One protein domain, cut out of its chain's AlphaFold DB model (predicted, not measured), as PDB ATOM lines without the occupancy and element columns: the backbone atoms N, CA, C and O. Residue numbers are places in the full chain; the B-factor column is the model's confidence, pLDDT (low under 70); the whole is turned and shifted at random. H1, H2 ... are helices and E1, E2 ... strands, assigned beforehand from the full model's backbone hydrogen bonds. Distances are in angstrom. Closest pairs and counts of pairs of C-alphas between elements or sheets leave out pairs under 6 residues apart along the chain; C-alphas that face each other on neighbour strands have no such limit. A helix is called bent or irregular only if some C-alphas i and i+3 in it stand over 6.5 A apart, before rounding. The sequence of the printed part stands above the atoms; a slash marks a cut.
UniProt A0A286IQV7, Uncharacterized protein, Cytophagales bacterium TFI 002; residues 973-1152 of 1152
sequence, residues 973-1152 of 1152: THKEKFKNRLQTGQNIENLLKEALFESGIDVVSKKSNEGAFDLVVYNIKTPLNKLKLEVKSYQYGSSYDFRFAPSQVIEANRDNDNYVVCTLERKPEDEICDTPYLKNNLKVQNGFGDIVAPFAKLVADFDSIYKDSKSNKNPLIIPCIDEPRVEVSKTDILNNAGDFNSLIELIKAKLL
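This is residues 973 to 1152 of the 1152 residues of an uncharacterized protein of Cytophagales bacterium TFI 002 (UniProt A0A286IQV7). A strongly twisted, mixed sheet of five strands, in the order E1, E2, E3, E5, E6, is the core, with the long helix H1 and helix H6 over one face and H2 over the other. H4 packs on H2 and leads to a long loop, residues 1111 to 1125, which comes back to a small antiparallel pair, E4 and E7; residues 973 to 980 of H1 stick out. The printed part has 180 residues with six named helices and seven named strands, in the order H1 E1 E2 E3 E4 H2 E5 H3 E6 H4 E7 H5 H6, of mixed class. It is compact, with a radius of gyration of the C-alphas of 17.2 A and spans of 54 by 42 by 28 A.

Begin in the sheet with E3, residues 1026 to 1034, from C-alpha 1026 at (-6.804, 52.963, -108.314) over 26.3 A. Beside it find E5, residues 1059 to 1065, 20.1 A long, then E6, 1082 to 1086; E2, 1015 to 1018, and E1, 1004 to 1007, complete the sheet. E4 is 1042 to 1044 and E7 is 1126 to 1128. Find C-alpha 973 at (-14.403, 21.258, -86.079); from there H1 runs 38.9 A to residue 998. H2 is 1046 to 1054, H3 1075 to 1081, H4 1088 to 1110 over 28.7 A, and H5 1130 to 1134. H6, 1140 to 1151, ends at C-alpha 1151 (-5.277, 59.289, -105.828).

E1, E2 and E3 form a meander, each strand the antiparallel neighbour of the one before; look for N 1006 and O 1016 at 3.1 A and N 1017 and O 1027 at 2.8 A. E3 and E5 are parallel, with N 1062 and O 1030 at 2.8 A; E5 and E6 are antiparallel, with N 1063 and O 1083 at 2.8 A. H1 and H6 are on the same face; H6 runs along the strands at a height over the sheet of 8.3 A. H2 is on the opposite face, 10.5 A high. H3 touches H1, about perpendicular at 78 degrees, at the C-alphas of Ala 995 and Thr 1075, 5.6 A apart. H2 and H4 touch at a steep tilt of 44 degrees, opposite ways, closest at the C-alphas of Asn 1053 and Gly 1089, 4.1 A. H4 is irregular, C-alphas 1094 and 1097 being 7.7 A apart, with a kink of 75 degrees near residue 1095; H5 only grazes the sheet. E4 and E7 have N 1044 and O 1126 at 2.8 A. Every O i to N i+4 pair is within hydrogen-bond range in H2, H3, H5 and H6, against 20 of 22 in H1 and 15 of 19 in H4.

The C-alphas farthest apart are those of Gly 1000 and Pro 1115, 54.1 A. The printed part has no cut, and the link H4 to E7 is long. Mean pLDDT of the printed part is 74.5; look for values under 70 at, among others, residues 973 to 987, 1000 to 1012 and 1109 to 1123.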
ATOM      1  N   THR A 973     -14.842  20.090 -86.873       43.72
ATOM      2  CA  THR A 973     -14.403  21.258 -86.079       43.72
ATOM      3  C   THR A 973     -13.672  22.323 -86.911       43.72
ATOM      4  O   THR A 973     -13.652  23.502 -86.543       43.72
ATOM      5  N   HIS A 974     -13.097  21.956 -88.062       41.75
ATOM      6  CA  HIS A 974     -12.435  22.901 -88.966       41.75
ATOM      7  C   HIS A 974     -13.439  23.738 -89.787       41.75
ATOM      8  O   HIS A 974     -13.200  24.922 -90.045       41.75
ATOM      9  N   LYS A 975     -14.599  23.164 -90.134       43.69
ATOM     10  CA  LYS A 975     -15.644  23.825 -90.937       43.69
ATOM     11  C   LYS A 975     -16.421  24.886 -90.144       43.69
ATOM     12  O   LYS A 975     -16.768  25.931 -90.695       43.69
ATOM     13  N   GLU A 976     -16.622  24.680 -88.841       44.97
ATOM     14  CA  GLU A 976     -17.251  25.679 -87.960       44.97
ATOM     15  C   GLU A 976     -16.324  26.865 -87.643       44.97
ATOM     16  O   GLU A 976     -16.755  28.020 -87.693       44.97
ATOM     17  N   LYS A 977     -15.017  26.625 -87.446       44.38
ATOM     18  CA  LYS A 977     -14.020  27.709 -87.308       44.38
ATOM     19  C   LYS A 977     -13.914  28.585 -88.566       44.38
ATOM     20  O   LYS A 977     -13.607  29.770 -88.451       44.38
ATOM     21  N   PHE A 978     -14.186  28.040 -89.752       39.66
ATOM     22  CA  PHE A 978     -14.175  28.784 -91.018       39.66
ATOM     23  C   PHE A 978     -15.352  29.771 -91.142       39.66
ATOM     24  O   PHE A 978     -15.156  30.907 -91.574       39.66
ATOM     25  N   LYS A 979     -16.552  29.388 -90.681       45.28
ATOM     26  CA  LYS A 979     -17.755  30.243 -90.705       45.28
ATOM     27  C   LYS A 979     -17.623  31.466 -89.783       45.28
ATOM     28  O   LYS A 979     -17.929  32.577 -90.206       45.28
ATOM     29  N   ASN A 980     -17.067  31.284 -88.580       49.38
ATOM     30  CA  ASN A 980     -16.796  32.390 -87.648       49.38
ATOM     31  C   ASN A 980     -15.677  33.330 -88.143       49.38
ATOM     32  O   ASN A 980     -15.763  34.540 -87.952       49.38
ATOM     33  N   ARG A 981     -14.656  32.811 -88.846       53.69
ATOM     34  CA  ARG A 981     -13.575  33.629 -89.441       53.69
ATOM     35  C   ARG A 981     -14.059  34.535 -90.583       53.69
ATOM     36  O   ARG A 981     -13.563  35.654 -90.699       53.69
ATOM     37  N   LEU A 982     -15.027  34.087 -91.387       51.50
ATOM     38  CA  LEU A 982     -15.582  34.864 -92.504       51.50
ATOM     39  C   LEU A 982     -16.380  36.093 -92.017       51.50
ATOM     40  O   LEU A 982     -16.261  37.174 -92.590       51.50
ATOM     41  N   GLN A 983     -17.125  35.942 -90.915       55.88
ATOM     42  CA  GLN A 983     -17.888  37.022 -90.277       55.88
ATOM     43  C   GLN A 983     -16.964  38.089 -89.651       55.88
ATOM     44  O   GLN A 983     -17.214  39.285 -89.782       55.88
ATOM     45  N   THR A 984     -15.855  37.678 -89.016       59.16
ATOM     46  CA  THR A 984     -14.858  38.608 -88.445       59.16
ATOM     47  C   THR A 984     -14.112  39.408 -89.521       59.16
ATOM     48  O   THR A 984     -13.830  40.585 -89.308       59.16
ATOM     49  N   GLY A 985     -13.822  38.806 -90.682       61.53
ATOM     50  CA  GLY A 985     -13.170  39.494 -91.807       61.53
ATOM     51  C   GLY A 985     -14.010  40.641 -92.381       61.53
ATOM     52  O   GLY A 985     -13.512  41.756 -92.526       61.53
ATOM     53  N   GLN A 986     -15.310  40.412 -92.598       64.56
ATOM     54  CA  GLN A 986     -16.228  41.430 -93.131       64.56
ATOM     55  C   GLN A 986     -16.434  42.619 -92.176       64.56
ATOM     56  O   GLN A 986     -16.586  43.754 -92.631       64.56
ATOM     57  N   ASN A 987     -16.391  42.387 -90.859       67.62
ATOM     58  CA  ASN A 987     -16.496  43.458 -89.862       67.62
ATOM     59  C   ASN A 987     -15.272  44.393 -89.879       67.62
ATOM     60  O   ASN A 987     -15.431  45.607 -89.781       67.62
ATOM     61  N   ILE A 988     -14.062  43.855 -90.069       71.12
ATOM     62  CA  ILE A 988     -12.819  44.648 -90.119       71.12
ATOM     63  C   ILE A 988     -12.707  45.440 -91.431       71.12
ATOM     64  O   ILE A 988     -12.275  46.591 -91.416       71.12
ATOM     65  N   GLU A 989     -13.164  44.880 -92.557       73.00
ATOM     66  CA  GLU A 989     -13.273  45.621 -93.824       73.00
ATOM     67  C   GLU A 989     -14.195  46.849 -93.706       73.00
ATOM     68  O   GLU A 989     -13.908  47.900 -94.282       73.00
ATOM     69  N   ASN A 990     -15.307  46.731 -92.971       72.31
ATOM     70  CA  ASN A 990     -16.241  47.840 -92.761       72.31
ATOM     71  C   ASN A 990     -15.670  48.903 -91.807       72.31
ATOM     72  O   ASN A 990     -15.784  50.090 -92.108       72.31
ATOM     73  N   LEU A 991     -14.967  48.494 -90.746       76.56
ATOM     74  CA  LEU A 991     -14.243  49.405 -89.846       76.56
ATOM     75  C   LEU A 991     -13.142  50.195 -90.570       76.56
ATOM     76  O   LEU A 991     -12.959  51.383 -90.312       76.56
ATOM     77  N   LEU A 992     -12.418  49.571 -91.509       78.94
ATOM     78  CA  LEU A 992     -11.408  50.270 -92.312       78.94
ATOM     79  C   LEU A 992     -12.048  51.319 -93.240       78.94
ATOM     80  O   LEU A 992     -11.508  52.414 -93.380       78.94
ATOM     81  N   LYS A 993     -13.209  51.021 -93.843       75.31
ATOM     82  CA  LYS A 993     -13.964  52.002 -94.651       75.31
ATOM     83  C   LYS A 993     -14.421  53.196 -93.817       75.31
ATOM     84  O   LYS A 993     -14.297  54.329 -94.273       75.31
ATOM     85  N   GLU A 994     -14.915  52.941 -92.609       77.50
ATOM     86  CA  GLU A 994     -15.328  53.979 -91.662       77.50
ATOM     87  C   GLU A 994     -14.131  54.841 -91.223       77.50
ATOM     88  O   GLU A 994     -14.194  56.068 -91.294       77.50
ATOM     89  N   ALA A 995     -12.987  54.220 -90.908       79.06
ATOM     90  CA  ALA A 995     -11.754  54.923 -90.546       79.06
ATOM     91  C   ALA A 995     -11.228  55.844 -91.661       79.06
ATOM     92  O   ALA A 995     -10.785  56.959 -91.373       79.06
ATOM     93  N   LEU A 996     -11.262  55.386 -92.919       78.69
ATOM     94  CA  LEU A 996     -10.832  56.167 -94.086       78.69
ATOM     95  C   LEU A 996     -11.765  57.362 -94.343       78.69
ATOM     96  O   LEU A 996     -11.280  58.463 -94.619       78.69
ATOM     97  N   PHE A 997     -13.079  57.165 -94.191       76.62
ATOM     98  CA  PHE A 997     -14.076  58.230 -94.309       76.62
ATOM     99  C   PHE A 997     -13.892  59.306 -93.226       76.62
ATOM    100  O   PHE A 997     -13.828  60.496 -93.539       76.62
ATOM    101  N   GLU A 998     -13.696  58.909 -91.963       78.44
ATOM    102  CA  GLU A 998     -13.422  59.838 -90.854       78.44
ATOM    103  C   GLU A 998     -12.135  60.659 -91.042       78.44
ATOM    104  O   GLU A 998     -12.027  61.775 -90.537       78.44
ATOM    105  N   SER A 999     -11.142  60.125 -91.758       72.62
ATOM    106  CA  SER A 999      -9.873  60.808 -92.043       72.62
ATOM    107  C   SER A 999      -9.935  61.755 -93.257       72.62
ATOM    108  O   SER A 999      -8.895  62.229 -93.722       72.62
ATOM    109  N   GLY A1000     -11.142  62.069 -93.749       66.88
ATOM    110  CA  GLY A1000     -11.381  63.078 -94.788       66.88
ATOM    111  C   GLY A1000     -11.013  62.629 -96.204       66.88
ATOM    112  O   GLY A1000     -10.784  63.469 -97.074       66.88
ATOM    113  N   ILE A1001     -10.916  61.317 -96.438       67.81
ATOM    114  CA  ILE A1001     -10.653  60.737 -97.757       67.81
ATOM    115  C   ILE A1001     -11.994  60.410 -98.422       67.81
ATOM    116  O   ILE A1001     -12.574  59.348 -98.207       67.81
ATOM    117  N   ASP A1002     -12.483  61.341 -99.244       60.12
ATOM    118  CA  ASP A1002     -13.759  61.220 -99.961       60.12
ATOM    119  C   ASP A1002     -13.561  60.496-101.304       60.12
ATOM    120  O   ASP A1002     -13.530  61.081-102.393       60.12
ATOM    121  N   VAL A1003     -13.270  59.199-101.206       57.75
ATOM    122  CA  VAL A1003     -12.808  58.368-102.320       57.75
ATOM    123  C   VAL A1003     -13.631  57.077-102.337       57.75
ATOM    124  O   VAL A1003     -13.765  56.395-101.323       57.75
ATOM    125  N   VAL A1004     -14.239  56.749-103.481       58.84
ATOM    126  CA  VAL A1004     -15.246  55.676-103.570       58.84
ATOM    127  C   VAL A1004     -14.570  54.319-103.432       58.84
ATOM    128  O   VAL A1004     -13.732  53.956-104.258       58.84
ATOM    129  N   SER A1005     -14.961  53.549-102.411       59.41
ATOM    130  CA  SER A1005     -14.513  52.166-102.248       59.41
ATOM    131  C   SER A1005     -15.483  51.187-102.912       59.41
ATOM    132  O   SER A1005     -16.696  51.254-102.703       59.41
ATOM    133  N   LYS A1006     -14.971  50.266-103.737       60.50
ATOM    134  CA  LYS A1006     -15.772  49.175-104.324       60.50
ATOM    135  C   LYS A1006     -15.156  47.826-103.954       60.50
ATOM    136  O   LYS A1006     -13.941  47.666-104.044       60.50
ATOM    137  N   LYS A1007     -15.992  46.872-103.522       58.62
ATOM    138  CA  LYS A1007     -15.571  45.491-103.226       58.62
ATOM    139  C   LYS A1007     -15.260  44.763-104.539       58.62
ATOM    140  O   LYS A1007     -15.963  44.975-105.530       58.62
ATOM    141  N   SER A1008     -14.197  43.958-104.567       55.44
ATOM    142  CA  SER A1008     -13.845  43.168-105.752       55.44
ATOM    143  C   SER A1008     -14.888  42.083-106.013       55.44
ATOM    144  O   SER A1008     -15.221  41.324-105.107       55.44
ATOM    145  N   ASN A1009     -15.368  41.974-107.255       48.66
ATOM    146  CA  ASN A1009     -16.205  40.847-107.684       48.66
ATOM    147  C   ASN A1009     -15.366  39.617-108.090       48.66
ATOM    148  O   ASN A1009     -15.934  38.556-108.320       48.66
ATOM    149  N   GLU A1010     -14.038  39.753-108.192       53.12
ATOM    150  CA  GLU A1010     -13.146  38.748-108.798       53.12
ATOM    151  C   GLU A1010     -12.175  38.085-107.796       53.12
ATOM    152  O   GLU A1010     -11.408  37.203-108.171       53.12
ATOM    153  N   GLY A1011     -12.206  38.466-106.510       59.44
ATOM    154  CA  GLY A1011     -11.501  37.754-105.429       59.44
ATOM    155  C   GLY A1011      -9.971  37.916-105.370       59.44
ATOM    156  O   GLY A1011      -9.310  37.153-104.672       59.44
ATOM    157  N   ALA A1012      -9.388  38.878-106.096       68.25
ATOM    158  CA  ALA A1012      -7.937  39.142-106.112       68.25
ATOM    159  C   ALA A1012      -7.449  40.191-105.080       68.25
ATOM    160  O   ALA A1012      -6.249  40.318-104.848       68.25
ATOM    161  N   PHE A1013      -8.361  40.951-104.474       79.12
ATOM    162  CA  PHE A1013      -8.131  41.914-103.384       79.12
ATOM    163  C   PHE A1013      -9.477  42.233-102.716       79.12
ATOM    164  O   PHE A1013     -10.524  42.051-103.348       79.12
ATOM    165  N   ASP A1014      -9.476  42.761-101.493       80.50
ATOM    166  CA  ASP A1014     -10.716  43.022-100.748       80.50
ATOM    167  C   ASP A1014     -11.386  44.363-101.107       80.50
ATOM    168  O   ASP A1014     -12.604  44.419-101.317       80.50
ATOM    169  N   LEU A1015     -10.614  45.450-101.238       77.81
ATOM    170  CA  LEU A1015     -11.124  46.806-101.489       77.81
ATOM    171  C   LEU A1015     -10.346  47.519-102.599       77.81
ATOM    172  O   LEU A1015      -9.141  47.359-102.729       77.81
ATOM    173  N   VAL A1016     -11.026  48.367-103.374       80.06
ATOM    174  CA  VAL A1016     -10.376  49.310-104.302       80.06
ATOM    175  C   VAL A1016     -10.801  50.716-103.970       80.06
ATOM    176  O   VAL A1016     -11.998  50.982-103.906       80.06
ATOM    177  N   VAL A1017      -9.826  51.604-103.835       76.94
ATOM    178  CA  VAL A1017     -10.000  53.025-103.559       76.94
ATOM    179  C   VAL A1017      -9.573  53.804-104.804       76.94
ATOM    180  O   VAL A1017      -8.504  53.552-105.356       76.94
ATOM    181  N   TYR A1018     -10.416  54.707-105.305       73.50
ATOM    182  CA  TYR A1018     -10.114  55.535-106.482       73.50
ATOM    183  C   TYR A1018     -10.882  56.858-106.474       73.50
ATOM    184  O   TYR A1018     -12.030  56.929-106.027       73.50
ATOM    185  N   ASN A1019     -10.263  57.919-106.986       69.81
ATOM    186  CA  ASN A1019     -10.874  59.246-107.022       69.81
ATOM    187  C   ASN A1019     -11.917  59.342-108.142       69.81
ATOM    188  O   ASN A1019     -11.648  58.999-109.293       69.81
ATOM    189  N   ILE A1020     -13.112  59.842-107.813       64.06
ATOM    190  CA  ILE A1020     -14.243  59.966-108.748       64.06
ATOM    191  C   ILE A1020     -13.893  60.878-109.935       64.06
ATOM    192  O   ILE A1020     -14.377  60.656-111.045       64.06
ATOM    193  N   LYS A1021     -13.046  61.897-109.728       65.81
ATOM    194  CA  LYS A1021     -12.676  62.869-110.772       65.81
ATOM    195  C   LYS A1021     -11.635  62.328-111.760       65.81
ATOM    196  O   LYS A1021     -11.584  62.793-112.894       65.81
ATOM    197  N   THR A1022     -10.841  61.338-111.354       60.47
ATOM    198  CA  THR A1022      -9.760  60.722-112.144       60.47
ATOM    199  C   THR A1022      -9.741  59.201-111.920       60.47
ATOM    200  O   THR A1022      -8.800  58.658-111.343       60.47
ATOM    201  N   PRO A1023     -10.757  58.462-112.405       61.19
ATOM    202  CA  PRO A1023     -10.974  57.047-112.068       61.19
ATOM    203  C   PRO A1023      -9.946  56.065-112.667       61.19
ATOM    204  O   PRO A1023     -10.116  54.849-112.549       61.19
ATOM    205  N   LEU A1024      -8.905  56.573-113.337       64.06
ATOM    206  CA  LEU A1024      -7.818  55.782-113.917       64.06
ATOM    207  C   LEU A1024      -6.804  55.323-112.860       64.06
ATOM    208  O   LEU A1024      -6.312  54.203-112.969       64.06
ATOM    209  N   ASN A1025      -6.549  56.125-111.821       72.50
ATOM    210  CA  ASN A1025      -5.672  55.726-110.719       72.50
ATOM    211  C   ASN A1025      -6.507  55.015-109.655       72.50
ATOM    212  O   ASN A1025      -7.520  55.544-109.191       72.50
ATOM    213  N   LYS A1026      -6.101  53.799-109.288       78.94
ATOM    214  CA  LYS A1026      -6.804  52.963-108.314       78.94
ATOM    215  C   LYS A1026      -5.786  52.320-107.391       78.94
ATOM    216  O   LYS A1026      -4.782  51.814-107.872       78.94
ATOM    217  N   LEU A1027      -6.074  52.313-106.098       84.44
ATOM    218  CA  LEU A1027      -5.289  51.612-105.094       84.44
ATOM    219  C   LEU A1027      -6.087  50.403-104.601       84.44
ATOM    220  O   LEU A1027      -7.243  50.543-104.198       84.44
ATOM    221  N   LYS A1028      -5.487  49.218-104.666       87.00
ATOM    222  CA  LYS A1028      -6.077  47.945-104.241       87.00
ATOM    223  C   LYS A1028      -5.578  47.630-102.837       87.00
ATOM    224  O   LYS A1028      -4.375  47.634-102.598       87.00
ATOM    225  N   LEU A1029      -6.501  47.378-101.917       86.44
ATOM    226  CA  LEU A1029      -6.216  47.046-100.528       86.44
ATOM    227  C   LEU A1029      -6.674  45.614-100.241       86.44
ATOM    228  O   LEU A1029      -7.842  45.278-100.450       86.44
ATOM    229  N   GLU A1030      -5.764  44.799 -99.726       89.12
ATOM    230  CA  GLU A1030      -6.042  43.470 -99.177       89.12
ATOM    231  C   GLU A1030      -6.019  43.548 -97.650       89.12
ATOM    232  O   GLU A1030      -5.059  44.066 -97.078       89.12
ATOM    233  N   VAL A1031      -7.052  43.045 -96.972       85.12
ATOM    234  CA  VAL A1031      -7.216  43.188 -95.521       85.12
ATOM    235  C   VAL A1031      -7.129  41.824 -94.841       85.12
ATOM    236  O   VAL A1031      -7.977  40.951 -95.013       85.12
ATOM    237  N   LYS A1032      -6.120  41.633 -93.985       85.94
ATOM    238  CA  LYS A1032      -5.973  40.420 -93.166       85.94
ATOM    239  C   LYS A1032      -6.077  40.739 -91.684       85.94
ATOM    240  O   LYS A1032      -5.541  41.730 -91.199       85.94
ATOM    241  N   SER A1033      -6.715  39.845 -90.935       85.31
ATOM    242  CA  SER A1033      -6.680  39.880 -89.475       85.31
ATOM    243  C   SER A1033      -6.081  38.601 -88.913       85.31
ATOM    244  O   SER A1033      -6.264  37.518 -89.470       85.31
ATOM    245  N   TYR A1034      -5.345  38.723 -87.811       84.31
ATOM    246  CA  TYR A1034      -4.722  37.591 -87.127       84.31
ATOM    247  C   TYR A1034      -5.009  37.636 -85.624       84.31
ATOM    248  O   TYR A1034      -5.502  38.628 -85.099       84.31
ATOM    249  N   GLN A1035      -4.830  36.515 -84.929       78.00
ATOM    250  CA  GLN A1035      -5.109  36.418 -83.490       78.00
ATOM    251  C   GLN A1035      -4.012  37.102 -82.661       78.00
ATOM    252  O   GLN A1035      -2.843  37.002 -83.030       78.00
ATOM    253  N   TYR A1036      -4.392  37.731 -81.542       78.06
ATOM    254  CA  TYR A1036      -3.465  38.307 -80.565       78.06
ATOM    255  C   TYR A1036      -2.348  37.320 -80.191       78.06
ATOM    256  O   TYR A1036      -2.631  36.191 -79.788       78.06
ATOM    257  N   GLY A1037      -1.089  37.727 -80.350       73.31
ATOM    258  CA  GLY A1037       0.088  36.925 -80.007       73.31
ATOM    259  C   GLY A1037       0.404  35.777 -80.974       73.31
ATOM    260  O   GLY A1037       1.263  34.949 -80.680       73.31
ATOM    261  N   SER A1038      -0.266  35.696 -82.130       77.81
ATOM    262  CA  SER A1038      -0.032  34.639 -83.124       77.81
ATOM    263  C   SER A1038       1.346  34.759 -83.783       77.81
ATOM    264  O   SER A1038       1.666  35.813 -84.323       77.81
ATOM    265  N   SER A1039       2.117  33.673 -83.856       74.38
ATOM    266  CA  SER A1039       3.376  33.600 -84.623       74.38
ATOM    267  C   SER A1039       3.216  33.033 -86.040       74.38
ATOM    268  O   SER A1039       4.202  32.919 -86.757       74.38
ATOM    269  N   TYR A1040       1.992  32.676 -86.446       79.06
ATOM    270  CA  TYR A1040       1.725  32.069 -87.752       79.06
ATOM    271  C   TYR A1040       1.907  33.033 -88.929       79.06
ATOM    272  O   TYR A1040       1.548  34.211 -88.833       79.06
ATOM    273  N   ASP A1041       2.379  32.477 -90.042       85.12
ATOM    274  CA  ASP A1041       2.546  33.142 -91.332       85.12
ATOM    275  C   ASP A1041       1.208  33.464 -92.014       85.12
ATOM    276  O   ASP A1041       0.156  32.888 -91.709       85.12
ATOM    277  N   PHE A1042       1.232  34.424 -92.942       86.50
ATOM    278  CA  PHE A1042       0.033  34.860 -93.651       86.50
ATOM    279  C   PHE A1042      -0.207  34.015 -94.898       86.50
ATOM    280  O   PHE A1042       0.712  33.712 -95.651       86.50
ATOM    281  N   ARG A1043      -1.473  33.668 -95.151       86.50
ATOM    282  CA  ARG A1043      -1.876  32.857 -96.307       86.50
ATOM    283  C   ARG A1043      -2.678  33.682 -97.309       86.50
ATOM    284  O   ARG A1043      -3.688  34.287 -96.940       86.50
ATOM    285  N   PHE A1044      -2.268  33.632 -98.571       85.06
ATOM    286  CA  PHE A1044      -2.863  34.354 -99.695       85.06
ATOM    287  C   PHE A1044      -3.358  33.391-100.773       85.06
ATOM    288  O   PHE A1044      -2.825  32.293-100.936       85.06
ATOM    289  N   ALA A1045      -4.388  33.777-101.522       83.31
ATOM    290  CA  ALA A1045      -4.775  33.034-102.717       83.31
ATOM    291  C   ALA A1045      -3.763  33.282-103.855       83.31
ATOM    292  O   ALA A1045      -3.212  34.382-103.942       83.31
ATOM    293  N   PRO A1046      -3.536  32.311-104.762       82.19
ATOM    294  CA  PRO A1046      -2.658  32.501-105.915       82.19
ATOM    295  C   PRO A1046      -3.007  33.748-106.739       82.19
ATOM    296  O   PRO A1046      -2.113  34.498-107.119       82.19
ATOM    297  N   SER A1047      -4.299  34.047-106.917       81.94
ATOM    298  CA  SER A1047      -4.776  35.267-107.586       81.94
ATOM    299  C   SER A1047      -4.313  36.564-106.912       81.94
ATOM    300  O   SER A1047      -4.022  37.528-107.612       81.94
ATOM    301  N   GLN A1048      -4.205  36.592-105.580       86.12
ATOM    302  CA  GLN A1048      -3.756  37.763-104.814       86.12
ATOM    303  C   GLN A1048      -2.255  38.005-105.003       86.12
ATOM    304  O   GLN A1048      -1.826  39.137-105.195       86.12
ATOM    305  N   VAL A1049      -1.460  36.931-105.025       85.44
ATOM    306  CA  VAL A1049      -0.010  36.988-105.274       85.44
ATOM    307  C   VAL A1049       0.290  37.425-106.710       85.44
ATOM    308  O   VAL A1049       1.163  38.262-106.937       85.44
ATOM    309  N   ILE A1050      -0.456  36.894-107.683       83.25
ATOM    310  CA  ILE A1050      -0.326  37.264-109.100       83.25
ATOM    311  C   ILE A1050      -0.678  38.742-109.300       83.25
ATOM    312  O   ILE A1050       0.051  39.457-109.986       83.25
ATOM    313  N   GLU A1051      -1.765  39.210-108.684       84.12
ATOM    314  CA  GLU A1051      -2.217  40.595-108.820       84.12
ATOM    315  C   GLU A1051      -1.283  41.582-108.109       84.12
ATOM    316  O   GLU A1051      -0.948  42.618-108.684       84.12
ATOM    317  N   ALA A1052      -0.787  41.236-106.918       85.06
ATOM    318  CA  ALA A1052       0.200  42.043-106.209       85.06
ATOM    319  C   ALA A1052       1.526  42.151-106.970       85.06
ATOM    320  O   ALA A1052       2.129  43.214-106.987       85.06
ATOM    321  N   ASN A1053       1.980  41.093-107.648       86.25
ATOM    322  CA  ASN A1053       3.178  41.175-108.489       86.25
ATOM    323  C   ASN A1053       2.933  41.955-109.795       86.25
ATOM    324  O   ASN A1053       3.829  42.625-110.303       86.25
ATOM    325  N   ARG A1054       1.722  41.870-110.360       84.81
ATOM    326  CA  ARG A1054       1.351  42.572-111.598       84.81
ATOM    327  C   ARG A1054       1.239  44.086-111.406       84.81
ATOM    328  O   ARG A1054       1.564  44.828-112.329       84.81
ATOM    329  N   ASP A1055       0.746  44.527-110.253       83.19
ATOM    330  CA  ASP A1055       0.453  45.931-109.947       83.19
ATOM    331  C   ASP A1055       0.994  46.316-108.558       83.19
ATOM    332  O   ASP A1055       0.274  46.852-107.716       83.19
ATOM    333  N   ASN A1056       2.270  45.994-108.316       84.31
ATOM    334  CA  ASN A1056       2.936  46.116-107.013       84.31
ATOM    335  C   ASN A1056       2.823  47.515-106.406       84.31
ATOM    336  O   ASN A1056       2.468  47.674-105.241       84.31
ATOM    337  N   ASP A1057       3.041  48.537-107.229       80.38
ATOM    338  CA  ASP A1057       2.998  49.925-106.793       80.38
ATOM    339  C   ASP A1057       1.617  50.344-106.275       80.38
ATOM    340  O   ASP A1057       1.524  51.307-105.515       80.38
ATOM    341  N   ASN A1058       0.542  49.677-106.703       84.62
ATOM    342  CA  ASN A1058      -0.826  50.043-106.350       84.62
ATOM    343  C   ASN A1058      -1.558  48.958-105.547       84.62
ATOM    344  O   ASN A1058      -2.779  49.048-105.392       84.62
ATOM    345  N   TYR A1059      -0.835  47.961-105.025       88.75
ATOM    346  CA  TYR A1059      -1.375  46.879-104.204       88.75
ATOM    347  C   TYR A1059      -0.799  46.938-102.787       88.75
ATOM    348  O   TYR A1059       0.402  46.776-102.572       88.75
ATOM    349  N   VAL A1060      -1.671  47.137-101.802       87.62
ATOM    350  CA  VAL A1060      -1.285  47.344-100.404       87.62
ATOM    351  C   VAL A1060      -1.932  46.287 -99.521       87.62
ATOM    352  O   VAL A1060      -3.134  46.039 -99.612       87.62
ATOM    353  N   VAL A1061      -1.140  45.689 -98.633       89.31
ATOM    354  CA  VAL A1061      -1.631  44.718 -97.650       89.31
ATOM    355  C   VAL A1061      -1.785  45.404 -96.296       89.31
ATOM    356  O   VAL A1061      -0.820  45.886 -95.706       89.31
ATOM    357  N   CYS A1062      -3.013  45.428 -95.795       88.81
ATOM    358  CA  CYS A1062      -3.393  45.980 -94.504       88.81
ATOM    359  C   CYS A1062      -3.622  44.833 -93.517       88.81
ATOM    360  O   CYS A1062      -4.509  44.000 -93.711       88.81
ATOM    361  N   THR A1063      -2.846  44.786 -92.438       88.69
ATOM    362  CA  THR A1063      -2.961  43.746 -91.412       88.69
ATOM    363  C   THR A1063      -3.339  44.338 -90.060       88.69
ATOM    364  O   THR A1063      -2.819  45.378 -89.657       88.69
ATOM    365  N   LEU A1064      -4.266  43.681 -89.360       86.50
ATOM    366  CA  LEU A1064      -4.709  44.079 -88.024       86.50
ATOM    367  C   LEU A1064      -4.652  42.887 -87.064       86.50
ATOM    368  O   LEU A1064      -5.268  41.842 -87.301       86.50
ATOM    369  N   GLU A1065      -3.934  43.048 -85.957       86.31
ATOM    370  CA  GLU A1065      -4.005  42.104 -84.845       86.31
ATOM    371  C   GLU A1065      -5.343  42.259 -84.122       86.31
ATOM    372  O   GLU A1065      -5.750  43.364 -83.767       86.31
ATOM    373  N   ARG A1066      -6.051  41.151 -83.911       82.25
ATOM    374  CA  ARG A1066      -7.301  41.148 -83.146       82.25
ATOM    375  C   ARG A1066      -6.993  41.211 -81.656       82.25
ATOM    376  O   ARG A1066      -5.978  40.676 -81.221       82.25
ATOM    377  N   LYS A1067      -7.902  41.800 -80.881       73.56
ATOM    378  CA  LYS A1067      -7.845  41.793 -79.415       73.56
ATOM    379  C   LYS A1067      -8.067  40.378 -78.833       73.56
ATOM    380  O   LYS A1067      -8.592  39.517 -79.545       73.56
ATOM    381  N   PRO A1068      -7.664  40.115 -77.572       71.38
ATOM    382  CA  PRO A1068      -8.051  38.910 -76.826       71.38
ATOM    383  C   PRO A1068      -9.582  38.740 -76.754       71.38
ATOM    384  O   PRO A1068     -10.313  39.714 -76.920       71.38
ATOM    385  N   GLU A1069     -10.062  37.509 -76.558       59.41
ATOM    386  CA  GLU A1069     -11.490  37.148 -76.665       59.41
ATOM    387  C   GLU A1069     -12.399  38.011 -75.753       59.41
ATOM    388  O   GLU A1069     -12.049  38.284 -74.609       59.41
ATOM    389  N   ASP A1070     -13.551  38.431 -76.304       54.00
ATOM    390  CA  ASP A1070     -14.632  39.284 -75.750       54.00
ATOM    391  C   ASP A1070     -14.534  40.825 -75.869       54.00
ATOM    392  O   ASP A1070     -15.461  41.526 -75.454       54.00
ATOM    393  N   GLU A1071     -13.523  41.391 -76.545       59.34
ATOM    394  CA  GLU A1071     -13.500  42.831 -76.881       59.34
ATOM    395  C   GLU A1071     -13.795  43.137 -78.362       59.34
ATOM    396  O   GLU A1071     -13.240  42.530 -79.281       59.34
ATOM    397  N   ILE A1072     -14.640  44.147 -78.609       60.88
ATOM    398  CA  ILE A1072     -14.995  44.613 -79.959       60.88
ATOM    399  C   ILE A1072     -13.876  45.521 -80.499       60.88
ATOM    400  O   ILE A1072     -13.448  46.464 -79.831       60.88
ATOM    401  N   CYS A1073     -13.390  45.248 -81.714       71.81
ATOM    402  CA  CYS A1073     -12.508  46.164 -82.442       71.81
ATOM    403  C   CYS A1073     -13.328  47.342 -82.987       71.81
ATOM    404  O   CYS A1073     -14.300  47.119 -83.704       71.81
ATOM    405  N   ASP A1074     -12.922  48.574 -82.680       78.56
ATOM    406  CA  ASP A1074     -13.552  49.812 -83.144       78.56
ATOM    407  C   ASP A1074     -12.592  50.658 -84.007       78.56
ATOM    408  O   ASP A1074     -11.409  50.335 -84.184       78.56
ATOM    409  N   THR A1075     -13.111  51.738 -84.594       75.00
ATOM    410  CA  THR A1075     -12.378  52.620 -85.515       75.00
ATOM    411  C   THR A1075     -11.108  53.228 -84.889       75.00
ATOM    412  O   THR A1075     -10.056  53.195 -85.538       75.00
ATOM    413  N   PRO A1076     -11.115  53.715 -83.626       80.69
ATOM    414  CA  PRO A1076      -9.900  54.161 -82.939       80.69
ATOM    415  C   PRO A1076      -8.853  53.056 -82.742       80.69
ATOM    416  O   PRO A1076      -7.660  53.302 -82.939       80.69
ATOM    417  N   TYR A1077      -9.266  51.834 -82.382       83.44
ATOM    418  CA  TYR A1077      -8.333  50.714 -82.227       83.44
ATOM    419  C   TYR A1077      -7.660  50.343 -83.551       83.44
ATOM    420  O   TYR A1077      -6.447  50.108 -83.574       83.44
ATOM    421  N   LEU A1078      -8.416  50.349 -84.653       84.94
ATOM    422  CA  LEU A1078      -7.886  50.107 -85.993       84.94
ATOM    423  C   LEU A1078      -6.846  51.165 -86.381       84.94
ATOM    424  O   LEU A1078      -5.741  50.801 -86.777       84.94
ATOM    425  N   LYS A1079      -7.152  52.459 -86.209       82.50
ATOM    426  CA  LYS A1079      -6.226  53.562 -86.542       82.50
ATOM    427  C   LYS A1079      -4.880  53.446 -85.816       82.50
ATOM    428  O   LYS A1079      -3.848  53.765 -86.396       82.50
ATOM    429  N   ASN A1080      -4.882  52.943 -84.582       83.62
ATOM    430  CA  ASN A1080      -3.671  52.826 -83.766       83.62
ATOM    431  C   ASN A1080      -2.856  51.544 -84.008       83.62
ATOM    432  O   ASN A1080      -1.667  51.528 -83.699       83.62
ATOM    433  N   ASN A1081      -3.467  50.470 -84.522       85.25
ATOM    434  CA  ASN A1081      -2.830  49.144 -84.586       85.25
ATOM    435  C   ASN A1081      -2.734  48.557 -86.002       85.25
ATOM    436  O   ASN A1081      -2.190  47.464 -86.166       85.25
ATOM    437  N   LEU A1082      -3.232  49.255 -87.026       89.00
ATOM    438  CA  LEU A1082      -3.099  48.808 -88.409       89.00
ATOM    439  C   LEU A1082      -1.633  48.845 -88.857       89.00
ATOM    440  O   LEU A1082      -0.950  49.858 -88.697       89.00
ATOM    441  N   LYS A1083      -1.178  47.752 -89.472       89.88
ATOM    442  CA  LYS A1083       0.118  47.650 -90.148       89.88
ATOM    443  C   LYS A1083      -0.079  47.557 -91.653       89.88
ATOM    444  O   LYS A1083      -0.889  46.759 -92.122       89.88
ATOM    445  N   VAL A1084       0.645  48.385 -92.395       89.38
ATOM    446  CA  VAL A1084       0.403  48.648 -93.817       89.38
ATOM    447  C   VAL A1084       1.671  48.359 -94.607       89.38
ATOM    448  O   VAL A1084       2.661  49.078 -94.482       89.38
ATOM    449  N   GLN A1085       1.626  47.321 -95.441       88.81
ATOM    450  CA  GLN A1085       2.734  46.926 -96.301       88.81
ATOM    451  C   GLN A1085       2.465  47.347 -97.745       88.81
ATOM    452  O   GLN A1085       1.602  46.786 -98.426       88.81
ATOM    453  N   ASN A1086       3.226  48.336 -98.207       83.19
ATOM    454  CA  ASN A1086       3.235  48.815 -99.585       83.19
ATOM    455  C   ASN A1086       4.512  48.293-100.264       83.19
ATOM    456  O   ASN A1086       5.601  48.550 -99.756       83.19
ATOM    457  N   GLY A1087       4.386  47.525-101.350       78.88
ATOM    458  CA  GLY A1087       5.507  46.768-101.941       78.88
ATOM    459  C   GLY A1087       5.455  45.253-101.689       78.88
ATOM    460  O   GLY A1087       6.478  44.573-101.708       78.88
ATOM    461  N   PHE A1088       4.270  44.698-101.409       86.75
ATOM    462  CA  PHE A1088       4.099  43.250-101.218       86.75
ATOM    463  C   PHE A1088       4.474  42.443-102.472       86.75
ATOM    464  O   PHE A1088       4.991  41.334-102.356       86.75
ATOM    465  N   GLY A1089       4.275  43.011-103.663       82.75
ATOM    466  CA  GLY A1089       4.702  42.428-104.930       82.75
ATOM    467  C   GLY A1089       6.206  42.177-104.989       82.75
ATOM    468  O   GLY A1089       6.587  41.112-105.450       82.75
ATOM    469  N   ASP A1090       7.055  43.053-104.443       85.88
ATOM    470  CA  ASP A1090       8.514  42.827-104.414       85.88
ATOM    471  C   ASP A1090       8.904  41.642-103.518       85.88
ATOM    472  O   ASP A1090       9.838  40.902-103.832       85.88
ATOM    473  N   ILE A1091       8.156  41.420-102.429       85.00
ATOM    474  CA  ILE A1091       8.359  40.292-101.505       85.00
ATOM    475  C   ILE A1091       8.055  38.963-102.209       85.00
ATOM    476  O   ILE A1091       8.765  37.974-102.020       85.00
ATOM    477  N   VAL A1092       7.012  38.930-103.043       85.94
ATOM    478  CA  VAL A1092       6.564  37.702-103.726       85.94
ATOM    479  C   VAL A1092       7.081  37.561-105.162       85.94
ATOM    480  O   VAL A1092       6.985  36.473-105.737       85.94
ATOM    481  N   ALA A1093       7.668  38.614-105.736       85.12
ATOM    482  CA  ALA A1093       8.174  38.666-107.109       85.12
ATOM    483  C   ALA A1093       9.088  37.491-107.492       85.12
ATOM    484  O   ALA A1093       8.903  36.954-108.591       85.12
ATOM    485  N   PRO A1094      10.005  37.005-106.623       84.38
ATOM    486  CA  PRO A1094      10.866  35.870-106.960       84.38
ATOM    487  C   PRO A1094      10.098  34.580-107.291       84.38
ATOM    488  O   PRO A1094      10.614  33.728-108.012       84.38
ATOM    489  N   PHE A1095       8.862  34.436-106.798       80.81
ATOM    490  CA  PHE A1095       8.058  33.217-106.934       80.81
ATOM    491  C   PHE A1095       6.738  33.430-107.689       80.81
ATOM    492  O   PHE A1095       6.064  32.457-108.024       80.81
ATOM    493  N   ALA A1096       6.377  34.675-108.019       79.50
ATOM    494  CA  ALA A1096       5.091  35.021-108.623       79.50
ATOM    495  C   ALA A1096       4.814  34.293-109.949       79.50
ATOM    496  O   ALA A1096       3.688  33.860-110.194       79.50
ATOM    497  N   LYS A1097       5.843  34.093-110.784       80.81
ATOM    498  CA  LYS A1097       5.708  33.326-112.034       80.81
ATOM    499  C   LYS A1097       5.412  31.845-111.774       80.81
ATOM    500  O   LYS A1097       4.543  31.278-112.423       80.81
ATOM    501  N   LEU A1098       6.076  31.248-110.781       83.94
ATOM    502  CA  LEU A1098       5.859  29.852-110.396       83.94
ATOM    503  C   LEU A1098       4.429  29.635-109.870       83.94
ATOM    504  O   LEU A1098       3.787  28.635-110.182       83.94
ATOM    505  N   VAL A1099       3.923  30.603-109.101       84.38
ATOM    506  CA  VAL A1099       2.549  30.611-108.583       84.38
ATOM    507  C   VAL A1099       1.528  30.770-109.714       84.38
ATOM    508  O   VAL A1099       0.513  30.079-109.701       84.38
ATOM    509  N   ALA A1100       1.795  31.631-110.704       79.81
ATOM    510  CA  ALA A1100       0.925  31.817-111.867       79.81
ATOM    511  C   ALA A1100       0.817  30.550-112.726       79.81
ATOM    512  O   ALA A1100      -0.289  30.140-113.084       79.81
ATOM    513  N   ASP A1101       1.952  29.905-113.004       81.88
ATOM    514  CA  ASP A1101       1.993  28.660-113.772       81.88
ATOM    515  C   ASP A1101       1.242  27.544-113.023       81.88
ATOM    516  O   ASP A1101       0.423  26.836-113.611       81.88
ATOM    517  N   PHE A1102       1.437  27.437-111.703       81.50
ATOM    518  CA  PHE A1102       0.708  26.476-110.875       81.50
ATOM    519  C   PHE A1102      -0.807  26.741-110.849       81.50
ATOM    520  O   PHE A1102      -1.584  25.803-111.017       81.50
ATOM    521  N   ASP A1103      -1.248  27.993-110.679       79.69
ATOM    522  CA  ASP A1103      -2.676  28.349-110.656       79.69
ATOM    523  C   ASP A1103      -3.360  28.063-112.002       79.69
ATOM    524  O   ASP A1103      -4.492  27.577-112.029       79.69
ATOM    525  N   SER A1104      -2.655  28.279-113.121       76.12
ATOM    526  CA  SER A1104      -3.147  27.922-114.458       76.12
ATOM    527  C   SER A1104      -3.335  26.411-114.603       76.12
ATOM    528  O   SER A1104      -4.414  25.964-114.985       76.12
ATOM    529  N   ILE A1105      -2.319  25.616-114.247       75.06
ATOM    530  CA  ILE A1105      -2.386  24.147-114.334       75.06
ATOM    531  C   ILE A1105      -3.482  23.616-113.391       75.06
ATOM    532  O   ILE A1105      -4.259  22.737-113.771       75.06
ATOM    533  N   TYR A1106      -3.610  24.186-112.190       75.44
ATOM    534  CA  TYR A1106      -4.641  23.811-111.225       75.44
ATOM    535  C   TYR A1106      -6.060  24.134-111.721       75.44
ATOM    536  O   TYR A1106      -6.944  23.276-111.642       75.44
ATOM    537  N   LYS A1107      -6.300  25.322-112.287       74.62
ATOM    538  CA  LYS A1107      -7.610  25.694-112.856       74.62
ATOM    539  C   LYS A1107      -7.962  24.869-114.093       74.62
ATOM    540  O   LYS A1107      -9.101  24.405-114.204       74.62
ATOM    541  N   ASP A1108      -6.995  24.612-114.970       73.19
ATOM    542  CA  ASP A1108      -7.194  23.749-116.137       73.19
ATOM    543  C   ASP A1108      -7.550  22.319-115.716       73.19
ATOM    544  O   ASP A1108      -8.478  21.741-116.290       73.19
ATOM    545  N   SER A1109      -6.922  21.805-114.648       69.69
ATOM    546  CA  SER A1109      -7.234  20.491-114.064       69.69
ATOM    547  C   SER A1109      -8.668  20.371-113.527       69.69
ATOM    548  O   SER A1109      -9.220  19.273-113.490       69.69
ATOM    549  N   LYS A1110      -9.311  21.493-113.158       65.00
ATOM    550  CA  LYS A1110     -10.718  21.537-112.713       65.00
ATOM    551  C   LYS A1110     -11.725  21.772-113.840       65.00
ATOM    552  O   LYS A1110     -12.911  21.517-113.651       65.00
ATOM    553  N   SER A1111     -11.287  22.265-114.999       56.50
ATOM    554  CA  SER A1111     -12.178  22.664-116.101       56.50
ATOM    555  C   SER A1111     -12.486  21.548-117.113       56.50
ATOM    556  O   SER A1111     -13.163  21.795-118.110       56.50
ATOM    557  N   ASN A1112     -12.011  20.318-116.861       54.69
ATOM    558  CA  ASN A1112     -12.165  19.131-117.720       54.69
ATOM    559  C   ASN A1112     -11.606  19.282-119.153       54.69
ATOM    560  O   ASN A1112     -11.947  18.509-120.046       54.69
ATOM    561  N   LYS A1113     -10.726  20.268-119.383       52.91
ATOM    562  CA  LYS A1113     -10.082  20.525-120.684       52.91
ATOM    563  C   LYS A1113      -8.723  19.836-120.859       52.91
ATOM    564  O   LYS A1113      -8.183  19.860-121.960       52.91
ATOM    565  N   ASN A1114      -8.184  19.210-119.811       55.94
ATOM    566  CA  ASN A1114      -6.927  18.458-119.843       55.94
ATOM    567  C   ASN A1114      -7.054  17.165-119.008       55.94
ATOM    568  O   ASN A1114      -7.780  17.169-118.016       55.94
ATOM    569  N   PRO A1115      -6.348  16.069-119.355       56.84
ATOM    570  CA  PRO A1115      -6.436  14.787-118.645       56.84
ATOM    571  C   PRO A1115      -5.677  14.766-117.306       56.84
ATOM    572  O   PRO A1115      -5.677  13.753-116.610       56.84
ATOM    573  N   LEU A1116      -5.007  15.862-116.944       55.28
ATOM    574  CA  LEU A1116      -4.290  15.998-115.684       55.28
ATOM    575  C   LEU A1116      -5.252  16.522-114.609       55.28
ATOM    576  O   LEU A1116      -5.684  17.667-114.695       55.28
ATOM    577  N   ILE A1117      -5.563  15.704-113.603       62.22
ATOM    578  CA  ILE A1117      -6.357  16.093-112.428       62.22
ATOM    579  C   ILE A1117      -5.396  16.294-111.255       62.22
ATOM    580  O   ILE A1117      -4.644  15.379-110.923       62.22
ATOM    581  N   ILE A1118      -5.424  17.472-110.622       68.81
ATOM    582  CA  ILE A1118      -4.619  17.772-109.429       68.81
ATOM    583  C   ILE A1118      -5.538  17.736-108.199       68.81
ATOM    584  O   ILE A1118      -6.264  18.702-107.943       68.81
ATOM    585  N   PRO A1119      -5.552  16.630-107.430       57.69
ATOM    586  CA  PRO A1119      -6.410  16.505-106.262       57.69
ATOM    587  C   PRO A1119      -5.791  17.249-105.070       57.69
ATOM    588  O   PRO A1119      -4.942  16.716-104.359       57.69
ATOM    589  N   CYS A1120      -6.217  18.491-104.836       56.09
ATOM    590  CA  CYS A1120      -5.934  19.208-103.587       56.09
ATOM    591  C   CYS A1120      -7.160  19.164-102.669       56.09
ATOM    592  O   CYS A1120      -8.276  19.415-103.124       56.09
ATOM    593  N   ILE A1121      -6.935  18.857-101.387       52.81
ATOM    594  CA  ILE A1121      -7.985  18.757-100.357       52.81
ATOM    595  C   ILE A1121      -8.606  20.134-100.059       52.81
ATOM    596  O   ILE A1121      -9.813  20.224 -99.871       52.81
ATOM    597  N   ASP A1122      -7.803  21.198-100.114       55.03
ATOM    598  CA  ASP A1122      -8.243  22.594-100.034       55.03
ATOM    599  C   ASP A1122      -7.831  23.358-101.304       55.03
ATOM    600  O   ASP A1122      -6.951  22.922-102.055       55.03
ATOM    601  N   GLU A1123      -8.445  24.517-101.562       65.19
ATOM    602  CA  GLU A1123      -7.929  25.423-102.594       65.19
ATOM    603  C   GLU A1123      -6.490  25.845-102.255       65.19
ATOM    604  O   GLU A1123      -6.221  26.213-101.107       65.19
ATOM    605  N   PRO A1124      -5.565  25.851-103.230       75.19
ATOM    606  CA  PRO A1124      -4.182  26.211-102.974       75.19
ATOM    607  C   PRO A1124      -4.073  27.630-102.407       75.19
ATOM    608  O   PRO A1124      -4.800  28.550-102.802       75.19
ATOM    609  N   ARG A1125      -3.157  27.794-101.448       83.00
ATOM    610  CA  ARG A1125      -2.805  29.065-100.809       83.00
ATOM    611  C   ARG A1125      -1.285  29.190-100.745       83.00
ATOM    612  O   ARG A1125      -0.592  28.201-100.532       83.00
ATOM    613  N   VAL A1126      -0.791  30.407-100.930       83.00
ATOM    614  CA  VAL A1126       0.621  30.775-100.813       83.00
ATOM    615  C   VAL A1126       0.846  31.314 -99.406       83.00
ATOM    616  O   VAL A1126       0.162  32.247 -98.989       83.00
ATOM    617  N   GLU A1127       1.766  30.707 -98.664       86.06
ATOM    618  CA  GLU A1127       2.127  31.121 -97.308       86.06
ATOM    619  C   GLU A1127       3.354  32.037 -97.370       86.06
ATOM    620  O   GLU A1127       4.346  31.711 -98.022       86.06
ATOM    621  N   VAL A1128       3.256  33.210 -96.748       84.88
ATOM    622  CA  VAL A1128       4.301  34.234 -96.723       84.88
ATOM    623  C   VAL A1128       4.629  34.557 -95.272       84.88
ATOM    624  O   VAL A1128       3.729  34.827 -94.470       84.88
ATOM    625  N   SER A1129       5.926  34.542 -94.964       84.00
ATOM    626  CA  SER A1129       6.484  34.805 -93.637       84.00
ATOM    627  C   SER A1129       5.883  36.059 -93.006       84.00
ATOM    628  O   SER A1129       5.901  37.151 -93.587       84.00
ATOM    629  N   LYS A1130       5.371  35.916 -91.780       83.31
ATOM    630  CA  LYS A1130       4.811  37.033 -91.007       83.31
ATOM    631  C   LYS A1130       5.849  38.128 -90.771       83.31
ATOM    632  O   LYS A1130       5.512  39.310 -90.787       83.31
ATOM    633  N   THR A1131       7.104  37.734 -90.574       84.12
ATOM    634  CA  THR A1131       8.216  38.659 -90.341       84.12
ATOM    635  C   THR A1131       8.471  39.525 -91.573       84.12
ATOM    636  O   THR A1131       8.669  40.724 -91.430       84.12
ATOM    637  N   ASP A1132       8.377  38.958 -92.779       83.50
ATOM    638  CA  ASP A1132       8.639  39.690 -94.026       83.50
ATOM    639  C   ASP A1132       7.520  40.682 -94.376       83.50
ATOM    640  O   ASP A1132       7.787  41.728 -94.958       83.50
ATOM    641  N   ILE A1133       6.276  40.397 -93.973       83.69
ATOM    642  CA  ILE A1133       5.132  41.303 -94.176       83.69
ATOM    643  C   ILE A1133       5.096  42.432 -93.142       83.69
ATOM    644  O   ILE A1133       4.651  43.533 -93.457       83.69
ATOM    645  N   LEU A1134       5.512  42.167 -91.900       84.94
ATOM    646  CA  LEU A1134       5.455  43.159 -90.821       84.94
ATOM    647  C   LEU A1134       6.738  43.989 -90.683       84.94
ATOM    648  O   LEU A1134       6.698  45.076 -90.101       84.94
ATOM    649  N   ASN A1135       7.868  43.511 -91.207       79.88
ATOM    650  CA  ASN A1135       9.116  44.267 -91.222       79.88
ATOM    651  C   ASN A1135       8.984  45.507 -92.110       79.88
ATOM    652  O   ASN A1135       8.614  45.416 -93.273       79.88
ATOM    653  N   ASN A1136       9.340  46.670 -91.559       73.81
ATOM    654  CA  ASN A1136       9.216  47.978 -92.215       73.81
ATOM    655  C   ASN A1136       7.782  48.351 -92.651       73.81
ATOM    656  O   ASN A1136       7.615  49.274 -93.447       73.81
ATOM    657  N   ALA A1137       6.757  47.690 -92.102       81.56
ATOM    658  CA  ALA A1137       5.369  48.035 -92.369       81.56
ATOM    659  C   ALA A1137       5.008  49.394 -91.746       81.56
ATOM    660  O   ALA A1137       5.285  49.658 -90.569       81.56
ATOM    661  N   GLY A1138       4.350  50.238 -92.540       84.38
ATOM    662  CA  GLY A1138       3.810  51.521 -92.108       84.38
ATOM    663  C   GLY A1138       2.600  51.369 -91.186       84.38
ATOM    664  O   GLY A1138       2.136  50.267 -90.892       84.38
ATOM    665  N   ASP A1139       2.080  52.498 -90.726       88.81
ATOM    666  CA  ASP A1139       0.875  52.583 -89.900       88.81
ATOM    667  C   ASP A1139      -0.332  53.116 -90.694       88.81
ATOM    668  O   ASP A1139      -0.264  53.354 -91.903       88.81
ATOM    669  N   PHE A1140      -1.466  53.322 -90.020       88.19
ATOM    670  CA  PHE A1140      -2.666  53.864 -90.661       88.19
ATOM    671  C   PHE A1140      -2.435  55.244 -91.301       88.19
ATOM    672  O   PHE A1140      -2.946  55.508 -92.387       88.19
ATOM    673  N   ASN A1141      -1.634  56.118 -90.689       85.94
ATOM    674  CA  ASN A1141      -1.328  57.427 -91.277       85.94
ATOM    675  C   ASN A1141      -0.483  57.290 -92.550       85.94
ATOM    676  O   ASN A1141      -0.710  58.015 -93.517       85.94
ATOM    677  N   SER A1142       0.415  56.306 -92.587       85.12
ATOM    678  CA  SER A1142       1.191  55.962 -93.782       85.12
ATOM    679  C   SER A1142       0.283  55.536 -94.946       85.12
ATOM    680  O   SER A1142       0.540  55.899 -96.093       85.12
ATOM    681  N   LEU A1143      -0.826  54.840 -94.664       86.88
ATOM    682  CA  LEU A1143      -1.850  54.517 -95.669       86.88
ATOM    683  C   LEU A1143      -2.591  55.765 -96.174       86.88
ATOM    684  O   LEU A1143      -2.833  55.885 -97.373       86.88
ATOM    685  N   ILE A1144      -2.935  56.700 -95.284       86.38
ATOM    686  CA  ILE A1144      -3.597  57.969 -95.638       86.38
ATOM    687  C   ILE A1144      -2.704  58.823 -96.547       86.38
ATOM    688  O   ILE A1144      -3.178  59.340 -97.560       86.38
ATOM    689  N   GLU A1145      -1.420  58.944 -96.212       85.31
ATOM    690  CA  GLU A1145      -0.409  59.630 -97.027       85.31
ATOM    691  C   GLU A1145      -0.265  58.968 -98.404       85.31
ATOM    692  O   GLU A1145      -0.298  59.655 -99.425       85.31
ATOM    693  N   LEU A1146      -0.199  57.632 -98.455       84.06
ATOM    694  CA  LEU A1146      -0.104  56.882 -99.710       84.06
ATOM    695  C   LEU A1146      -1.334  57.093-100.605       84.06
ATOM    696  O   LEU A1146      -1.201  57.323-101.807       84.06
ATOM    697  N   ILE A1147      -2.538  57.050-100.023       82.62
ATOM    698  CA  ILE A1147      -3.794  57.295-100.743       82.62
ATOM    699  C   ILE A1147      -3.824  58.724-101.288       82.62
ATOM    700  O   ILE A1147      -4.170  58.918-102.455       82.62
ATOM    701  N   LYS A1148      -3.428  59.715-100.480       80.06
ATOM    702  CA  LYS A1148      -3.347  61.111-100.923       80.06
ATOM    703  C   LYS A1148      -2.330  61.288-102.045       80.06
ATOM    704  O   LYS A1148      -2.673  61.905-103.033       80.06
ATOM    705  N   ALA A1149      -1.138  60.701-101.949       81.81
ATOM    706  CA  ALA A1149      -0.102  60.833-102.974       81.81
ATOM    707  C   ALA A1149      -0.447  60.146-104.312       81.81
ATOM    708  O   ALA A1149       0.046  60.554-105.362       81.81
ATOM    709  N   LYS A1150      -1.254  59.076-104.287       75.19
ATOM    710  CA  LYS A1150      -1.589  58.269-105.476       75.19
ATOM    711  C   LYS A1150      -2.904  58.664-106.153       75.19
ATOM    712  O   LYS A1150      -3.048  58.459-107.363       75.19
ATOM    713  N   LEU A1151      -3.884  59.143-105.382       72.69
ATOM    714  CA  LEU A1151      -5.277  59.289-105.828       72.69
ATOM    715  C   LEU A1151      -5.823  60.722-105.738       72.69
ATOM    716  O   LEU A1151      -6.835  61.006-106.385       72.69
ATOM    717  N   LEU A1152      -5.197  61.616-104.972       64.19
ATOM    718  CA  LEU A1152      -5.551  63.039-104.873       64.19
ATOM    719  C   LEU A1152      -4.441  63.893-105.486       64.19
ATOM    720  O   LEU A1152      -4.808  64.943-106.060       64.19
TER     721      LEU A1152